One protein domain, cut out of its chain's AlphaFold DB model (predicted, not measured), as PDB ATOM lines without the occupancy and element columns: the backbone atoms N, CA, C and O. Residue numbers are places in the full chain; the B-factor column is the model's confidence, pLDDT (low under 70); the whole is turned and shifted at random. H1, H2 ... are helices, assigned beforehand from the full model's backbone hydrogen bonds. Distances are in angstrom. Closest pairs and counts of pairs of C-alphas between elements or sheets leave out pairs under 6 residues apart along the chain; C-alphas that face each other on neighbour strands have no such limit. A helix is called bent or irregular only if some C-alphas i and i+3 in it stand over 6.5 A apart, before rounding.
ATOM      1  N   ALA A   2      15.735  80.303 109.246       26.33
ATOM      2  CA  ALA A   2      15.981  79.299 108.197       26.33
ATOM      3  C   ALA A   2      15.898  77.831 108.676       26.33
ATOM      4  O   ALA A   2      15.582  76.968 107.862       26.33
ATOM      5  N   ASP A   3      16.042  77.545 109.976       29.05
ATOM      6  CA  ASP A   3      16.183  76.151 110.449       29.05
ATOM      7  C   ASP A   3      14.880  75.440 110.846       29.05
ATOM      8  O   ASP A   3      14.863  74.231 111.063       29.05
ATOM      9  N   TYR A   4      13.733  76.125 110.823       34.44
ATOM     10  CA  TYR A   4      12.428  75.496 111.094       34.44
ATOM     11  C   TYR A   4      11.881  74.636 109.934       34.44
ATOM     12  O   TYR A   4      10.791  74.076 110.030       34.44
ATOM     13  N   LYS A   5      12.615  74.499 108.819       34.00
ATOM     14  CA  LYS A   5      12.174  73.710 107.650       34.00
ATOM     15  C   LYS A   5      12.518  72.218 107.708       34.00
ATOM     16  O   LYS A   5      12.041  71.481 106.845       34.00
ATOM     17  N   ILE A   6      13.299  71.758 108.688       40.62
ATOM     18  CA  ILE A   6      13.743  70.353 108.743       40.62
ATOM     19  C   ILE A   6      12.605  69.421 109.201       40.62
ATOM     20  O   ILE A   6      12.409  68.360 108.609       40.62
ATOM     21  N   TRP A   7      11.765  69.847 110.148       38.28
ATOM     22  CA  TRP A   7      10.683  69.004 110.683       38.28
ATOM     23  C   TRP A   7       9.517  68.780 109.708       38.28
ATOM     24  O   TRP A   7       8.869  67.741 109.747       38.28
ATOM     25  N   ASN A   8       9.309  69.685 108.746       38.19
ATOM     26  CA  ASN A   8       8.226  69.569 107.762       38.19
ATOM     27  C   ASN A   8       8.570  68.718 106.520       38.19
ATOM     28  O   ASN A   8       7.737  68.592 105.621       38.19
ATOM     29  N   ARG A   9       9.783  68.149 106.420       37.50
ATOM     30  CA  ARG A   9      10.229  67.415 105.214       37.50
ATOM     31  C   ARG A   9      10.450  65.918 105.377       37.50
ATOM     32  O   ARG A   9      10.577  65.238 104.359       37.50
ATOM     33  N   VAL A  10      10.408  65.369 106.586       40.94
ATOM     34  CA  VAL A  10      10.438  63.913 106.756       40.94
ATOM     35  C   VAL A  10       9.001  63.397 106.693       40.94
ATOM     36  O   VAL A  10       8.362  63.151 107.711       40.94
ATOM     37  N   GLN A  11       8.457  63.230 105.479       45.25
ATOM     38  CA  GLN A  11       7.348  62.287 105.321       45.25
ATOM     39  C   GLN A  11       7.910  60.916 105.694       45.25
ATOM     40  O   GLN A  11       8.583  60.282 104.882       45.25
ATOM     41  N   GLY A  12       7.669  60.489 106.937       48.91
ATOM     42  CA  GLY A  12       8.013  59.148 107.391       48.91
ATOM     43  C   GLY A  12       7.485  58.093 106.410       48.91
ATOM     44  O   GLY A  12       6.536  58.363 105.659       48.91
ATOM     45  N   PRO A  13       8.093  56.897 106.367       49.66
ATOM     46  CA  PRO A  13       7.711  55.855 105.424       49.66
ATOM     47  C   PRO A  13       6.199  55.609 105.497       49.66
ATOM     48  O   PRO A  13       5.659  55.176 106.515       49.66
ATOM     49  N   LYS A  14       5.487  55.925 104.408       56.00
ATOM     50  CA  LYS A  14       4.039  55.706 104.327       56.00
ATOM     51  C   LYS A  14       3.785  54.207 104.409       56.00
ATOM     52  O   LYS A  14       4.168  53.469 103.504       56.00
ATOM     53  N   LEU A  15       3.115  53.777 105.475       60.19
ATOM     54  CA  LEU A  15       2.736  52.387 105.694       60.19
ATOM     55  C   LEU A  15       1.892  51.879 104.506       60.19
ATOM     56  O   LEU A  15       0.714  52.222 104.366       60.19
ATOM     57  N   LYS A  16       2.497  51.081 103.618       63.66
ATOM     58  CA  LYS A  16       1.824  50.474 102.458       63.66
ATOM     59  C   LYS A  16       1.247  49.114 102.847       63.66
ATOM     60  O   LYS A  16       1.823  48.075 102.548       63.66
ATOM     61  N   VAL A  17       0.096  49.118 103.510       68.81
ATOM     62  CA  VAL A  17      -0.645  47.882 103.812       68.81
ATOM     63  C   VAL A  17      -1.636  47.609 102.681       68.81
ATOM     64  O   VAL A  17      -2.453  48.470 102.360       68.81
ATOM     65  N   LYS A  18      -1.557  46.421 102.063       71.50
ATOM     66  CA  LYS A  18      -2.447  46.011 100.958       71.50
ATOM     67  C   LYS A  18      -3.905  45.858 101.413       71.50
ATOM     68  O   LYS A  18      -4.821  46.198 100.668       71.50
ATOM     69  N   ASP A  19      -4.111  45.387 102.640       80.44
ATOM     70  CA  ASP A  19      -5.432  45.190 103.235       80.44
ATOM     71  C   ASP A  19      -5.956  46.478 103.905       80.44
ATOM     72  O   ASP A  19      -5.392  46.998 104.873       80.44
ATOM     73  N   LYS A  20      -7.085  46.987 103.394       75.88
ATOM     74  CA  LYS A  20      -7.750  48.206 103.878       75.88
ATOM     75  C   LYS A  20      -8.319  48.074 105.294       75.88
ATOM     76  O   LYS A  20      -8.571  49.103 105.927       75.88
ATOM     77  N   HIS A  21      -8.598  46.864 105.775       76.62
ATOM     78  CA  HIS A  21      -9.101  46.633 107.129       76.62
ATOM     79  C   HIS A  21      -7.955  46.691 108.146       76.62
ATOM     80  O   HIS A  21      -8.026  47.452 109.114       76.62
ATOM     81  N   VAL A  22      -6.844  46.014 107.846       78.25
ATOM     82  CA  VAL A  22      -5.617  46.066 108.657       78.25
ATOM     83  C   VAL A  22      -5.058  47.490 108.705       78.25
ATOM     84  O   VAL A  22      -4.756  47.994 109.784       78.25
ATOM     85  N   ALA A  23      -5.028  48.205 107.575       75.62
ATOM     86  CA  ALA A  23      -4.585  49.602 107.530       75.62
ATOM     87  C   ALA A  23      -5.409  50.532 108.441       75.62
ATOM     88  O   ALA A  23      -4.862  51.449 109.053       75.62
ATOM     89  N   ARG A  24      -6.729  50.312 108.542       78.69
ATOM     90  CA  ARG A  24      -7.606  51.091 109.433       78.69
ATOM     91  C   ARG A  24      -7.338  50.779 110.899       78.69
ATOM     92  O   ARG A  24      -7.253  51.712 111.695       78.69
ATOM     93  N   LYS A  25      -7.151  49.502 111.237       81.44
ATOM     94  CA  LYS A  25      -6.832  49.076 112.604       81.44
ATOM     95  C   LYS A  25      -5.482  49.642 113.057       81.44
ATOM     96  O   LYS A  25      -5.412  50.248 114.119       81.44
ATOM     97  N   VAL A  26      -4.454  49.571 112.206       82.75
ATOM     98  CA  VAL A  26      -3.131  50.155 112.491       82.75
ATOM     99  C   VAL A  26      -3.205  51.674 112.653       82.75
ATOM    100  O   VAL A  26      -2.681  52.199 113.627       82.75
ATOM    101  N   ARG A  27      -3.915  52.400 111.774       79.25
ATOM    102  CA  ARG A  27      -4.097  53.855 111.948       79.25
ATOM    103  C   ARG A  27      -4.803  54.207 113.251       79.25
ATOM    104  O   ARG A  27      -4.435  55.196 113.868       79.25
ATOM    105  N   SER A  28      -5.791  53.416 113.668       82.00
ATOM    106  CA  SER A  28      -6.478  53.625 114.946       82.00
ATOM    107  C   SER A  28      -5.534  53.452 116.136       82.00
ATOM    108  O   SER A  28      -5.614  54.234 117.076       82.00
ATOM    109  N   ILE A  29      -4.636  52.465 116.078       86.31
ATOM    110  CA  ILE A  29      -3.638  52.199 117.125       86.31
ATOM    111  C   ILE A  29      -2.550  53.280 117.140       86.31
ATOM    112  O   ILE A  29      -2.129  53.702 118.206       86.31
ATOM    113  N   MET A  30      -2.112  53.757 115.970       80.56
ATOM    114  CA  MET A  30      -1.059  54.774 115.868       80.56
ATOM    115  C   MET A  30      -1.548  56.192 116.175       80.56
ATOM    116  O   MET A  30      -0.753  57.018 116.606       80.56
ATOM    117  N   LYS A  31      -2.839  56.491 115.967       79.62
ATOM    118  CA  LYS A  31      -3.429  57.822 116.186       79.62
ATOM    119  C   LYS A  31      -3.058  58.472 117.536       79.62
ATOM    120  O   LYS A  31      -2.693  59.641 117.490       79.62
ATOM    121  N   PRO A  32      -3.114  57.789 118.699       82.19
ATOM    122  CA  PRO A  32      -2.721  58.388 119.981       82.19
ATOM    123  C   PRO A  32      -1.221  58.709 120.112       82.19
ATOM    124  O   PRO A  32      -0.868  59.544 120.934       82.19
ATOM    125  N   PHE A  33      -0.345  58.098 119.307       83.25
ATOM    126  CA  PHE A  33       1.104  58.356 119.326       83.25
ATOM    127  C   PHE A  33       1.525  59.502 118.392       83.25
ATOM    128  O   PHE A  33       2.679  59.923 118.405       83.25
ATOM    129  N   ILE A  34       0.608  59.998 117.554       79.88
ATOM    130  CA  ILE A  34       0.872  61.126 116.659       79.88
ATOM    131  C   ILE A  34       0.632  62.416 117.443       79.88
ATOM    132  O   ILE A  34      -0.509  62.820 117.663       79.88
ATOM    133  N   LEU A  35       1.719  63.072 117.837       82.81
ATOM    134  CA  LEU A  35       1.673  64.403 118.434       82.81
ATOM    135  C   LEU A  35       1.505  65.440 117.320       82.81
ATOM    136  O   LEU A  35       2.296  65.474 116.378       82.81
ATOM    137  N   SER A  36       0.463  66.267 117.403       84.44
ATOM    138  CA  SER A  36       0.316  67.413 116.501       84.44
ATOM    139  C   SER A  36       1.250  68.549 116.913       84.44
ATOM    140  O   SER A  36       1.641  68.638 118.078       84.44
ATOM    141  N   ASP A  37       1.539  69.461 115.983       85.94
ATOM    142  CA  ASP A  37       2.339  70.658 116.265       85.94
ATOM    143  C   ASP A  37       1.788  71.432 117.476       85.94
ATOM    144  O   ASP A  37       2.547  71.785 118.373       85.94
ATOM    145  N   ASP A  38       0.461  71.590 117.586       84.62
ATOM    146  CA  ASP A  38      -0.186  72.240 118.738       84.62
ATOM    147  C   ASP A  38       0.099  71.531 120.071       84.62
ATOM    148  O   ASP A  38       0.249  72.180 121.107       84.62
ATOM    149  N   VAL A  39       0.145  70.193 120.075       82.44
ATOM    150  CA  VAL A  39       0.479  69.411 121.274       82.44
ATOM    151  C   VAL A  39       1.951  69.608 121.623       82.44
ATOM    152  O   VAL A  39       2.265  69.816 122.791       82.44
ATOM    153  N   ILE A  40       2.842  69.605 120.629       90.06
ATOM    154  CA  ILE A  40       4.279  69.836 120.822       90.06
ATOM    155  C   ILE A  40       4.529  71.237 121.388       90.06
ATOM    156  O   ILE A  40       5.300  71.371 122.336       90.06
ATOM    157  N   TYR A  41       3.848  72.269 120.879       89.94
ATOM    158  CA  TYR A  41       3.947  73.624 121.429       89.94
ATOM    159  C   TYR A  41       3.465  73.687 122.879       89.94
ATOM    160  O   TYR A  41       4.169  74.235 123.721       89.94
ATOM    161  N   ARG A  42       2.341  73.039 123.215       90.19
ATOM    162  CA  ARG A  42       1.885  72.957 124.614       90.19
ATOM    163  C   ARG A  42       2.876  72.228 125.522       90.19
ATOM    164  O   ARG A  42       3.076  72.665 126.652       90.19
ATOM    165  N   ILE A  43       3.495  71.143 125.049       91.88
ATOM    166  CA  ILE A  43       4.536  70.420 125.799       91.88
ATOM    167  C   ILE A  43       5.748  71.326 126.009       91.88
ATOM    168  O   ILE A  43       6.221  71.439 127.133       91.88
ATOM    169  N   LYS A  44       6.215  72.012 124.959       93.75
ATOM    170  CA  LYS A  44       7.331  72.962 125.033       93.75
ATOM    171  C   LYS A  44       7.059  74.061 126.059       93.75
ATOM    172  O   LYS A  44       7.919  74.328 126.892       93.75
ATOM    173  N   ASP A  45       5.876  74.669 126.020       91.44
ATOM    174  CA  ASP A  45       5.504  75.736 126.951       91.44
ATOM    175  C   ASP A  45       5.399  75.206 128.385       91.44
ATOM    176  O   ASP A  45       5.845  75.861 129.323       91.44
ATOM    177  N   SER A  46       4.863  73.995 128.570       92.06
ATOM    178  CA  SER A  46       4.831  73.346 129.882       92.06
ATOM    179  C   SER A  46       6.231  73.044 130.407       92.06
ATOM    180  O   SER A  46       6.505  73.306 131.573       92.06
ATOM    181  N   PHE A  47       7.124  72.548 129.552       93.81
ATOM    182  CA  PHE A  47       8.507  72.248 129.908       93.81
ATOM    183  C   PHE A  47       9.267  73.523 130.285       93.81
ATOM    184  O   PHE A  47       9.937  73.558 131.309       93.81
ATOM    185  N   LEU A  48       9.099  74.604 129.514       92.50
ATOM    186  CA  LEU A  48       9.709  75.901 129.810       92.50
ATOM    187  C   LEU A  48       9.207  76.479 131.140       92.50
ATOM    188  O   LEU A  48      10.002  77.017 131.912       92.50
ATOM    189  N   ARG A  49       7.904  76.352 131.427       88.00
ATOM    190  CA  ARG A  49       7.341  76.749 132.723       88.00
ATOM    191  C   ARG A  49       7.955  75.948 133.864       88.00
ATOM    192  O   ARG A  49       8.434  76.564 134.804       88.00
ATOM    193  N   GLU A  50       8.002  74.621 133.763       89.56
ATOM    194  CA  GLU A  50       8.608  73.779 134.802       89.56
ATOM    195  C   GLU A  50      10.095  74.090 134.996       89.56
ATOM    196  O   GLU A  50      10.534  74.219 136.129       89.56
ATOM    197  N   MET A  51      10.861  74.326 133.925       91.38
ATOM    198  CA  MET A  51      12.256  74.771 134.049       91.38
ATOM    199  C   MET A  51      12.366  76.109 134.788       91.38
ATOM    200  O   MET A  51      13.238  76.279 135.632       91.38
ATOM    201  N   THR A  52      11.481  77.061 134.481       89.06
ATOM    202  CA  THR A  52      11.470  78.382 135.131       89.06
ATOM    203  C   THR A  52      11.122  78.261 136.614       89.06
ATOM    204  O   THR A  52      11.743  78.922 137.440       89.06
ATOM    205  N   VAL A  53      10.163  77.396 136.957       86.25
ATOM    206  CA  VAL A  53       9.777  77.123 138.346       86.25
ATOM    207  C   VAL A  53      10.895  76.386 139.087       86.25
ATOM    208  O   VAL A  53      11.227  76.787 140.195       86.25
ATOM    209  N   GLY A  54      11.525  75.378 138.479       85.88
ATOM    210  CA  GLY A  54      12.639  74.634 139.080       85.88
ATOM    211  C   GLY A  54      13.896  75.478 139.306       85.88
ATOM    212  O   GLY A  54      14.657  75.208 140.226       85.88
ATOM    213  N   LEU A  55      14.096  76.532 138.510       87.31
ATOM    214  CA  LEU A  55      15.147  77.535 138.732       87.31
ATOM    215  C   LEU A  55      14.747  78.625 139.746       87.31
ATOM    216  O   LEU A  55      15.592  79.430 140.136       87.31
ATOM    217  N   SER A  56      13.476  78.691 140.154       80.81
ATOM    218  CA  SER A  56      12.978  79.672 141.124       80.81
ATOM    219  C   SER A  56      13.056  79.131 142.555       80.81
ATOM    220  O   SER A  56      12.854  77.946 142.791       80.81
ATOM    221  N   GLN A  57      13.294  80.002 143.537       65.75
ATOM    222  CA  GLN A  57      13.386  79.606 144.952       65.75
ATOM    223  C   GLN A  57      12.025  79.282 145.598       65.75
ATOM    224  O   GLN A  57      11.979  78.854 146.747       65.75
ATOM    225  N   SER A  58      10.907  79.517 144.902       53.06
ATOM    226  CA  SER A  58       9.598  79.684 145.543       53.06
ATOM    227  C   SER A  58       8.662  78.475 145.470       53.06
ATOM    228  O   SER A  58       7.606  78.515 146.104       53.06
ATOM    229  N   ARG A  59       8.984  77.402 144.727       53.00
ATOM    230  CA  ARG A  59       8.084  76.237 144.567       53.00
ATOM    231  C   ARG A  59       8.809  74.919 144.290       53.00
ATOM    232  O   ARG A  59       9.865  74.888 143.671       53.00
ATOM    233  N   ILE A  60       8.160  73.818 144.673       60.81
ATOM    234  CA  ILE A  60       8.535  72.448 144.298       60.81
ATOM    235  C   ILE A  60       8.180  72.250 142.812       60.81
ATOM    236  O   ILE A  60       7.000  72.259 142.460       60.81
ATOM    237  N   SER A  61       9.180  72.115 141.936       75.94
ATOM    238  CA  SER A  61       8.988  71.759 140.519       75.94
ATOM    239  C   SER A  61       9.141  70.256 140.301       75.94
ATOM    240  O   SER A  61       9.880  69.583 141.017       75.94
ATOM    241  N   ASN A  62       8.492  69.740 139.255       78.94
ATOM    242  CA  ASN A  62       8.725  68.378 138.776       78.94
ATOM    243  C   ASN A  62      10.062  68.232 138.023       78.94
ATOM    244  O   ASN A  62      10.506  67.110 137.780       78.94
ATOM    245  N   LEU A  63      10.696  69.345 137.632       83.56
ATOM    246  CA  LEU A  63      12.038  69.376 137.055       83.56
ATOM    247  C   LEU A  63      13.039  69.862 138.118       83.56
ATOM    248  O   LEU A  63      12.999  71.035 138.485       83.56
ATOM    249  N   PRO A  64      13.968  69.006 138.588       78.88
ATOM    250  CA  PRO A  64      14.877  69.348 139.685       78.88
ATOM    251  C   PRO A  64      15.841  70.506 139.405       78.88
ATOM    252  O   PRO A  64      16.308  71.131 140.349       78.88
ATOM    253  N   MET A  65      16.178  70.758 138.132       85.00
ATOM    254  CA  MET A  65      17.100  71.823 137.696       85.00
ATOM    255  C   MET A  65      18.377  71.926 138.559       85.00
ATOM    256  O   MET A  65      18.799  73.012 138.949       85.00
ATOM    257  N   THR A  66      18.984  70.778 138.872       81.31
ATOM    258  CA  THR A  66      20.097  70.677 139.823       81.31
ATOM    259  C   THR A  66      21.351  71.402 139.338       81.31
ATOM    260  O   THR A  66      21.762  71.285 138.183       81.31
TER     261      THR A  66
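AT A GLANCE: This is residues 2 to 66 of the 917 residues of the protein "Hexokinase" of Araneus ventricosus (UniProt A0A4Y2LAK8). Two helices, H2 and H1, follow one another nearly end to end along the longest axis, offset by a step at their link. Residues 2 to 14 stick out as a tail, and residues 55 to 66 fold back at the far end of H2. The printed part has 65 residues with two named helices, H1 then H2, and no named strand; the class is all helix, with 32 residues, under half, in named elements. The whole is extended, with a radius of gyration of the C-alphas of 18.7 A, and spans 58 by 32 by 19 A.

HOW THE PARTS SIT: H2, residues 37 to 54, and H1, residues 20 to 33, are apart, with no C-alpha of the one within 8 A of the other. A tight link of 3 residues joins them. Every O i to N i+4 pair is within hydrogen-bond range in H2, and 8 of 10 in H1. H1 is irregular, but only just: C-alphas 29 and 32 are 6.9 A apart.

IN THESE COORDINATES: H2 is 25.3 A long and ends at C-alpha 54 (12.639, 74.634, 139.080). H1 is 20.5 A long and begins at C-alpha 20 (-7.750, 48.206, 103.878).

THE WHOLE: The C-alphas farthest apart, Lys 18 and Gln 57, are 57.6 A apart. The printed part has no cut. Residues 2 to 17 and 57 to 60 are under pLDDT 70.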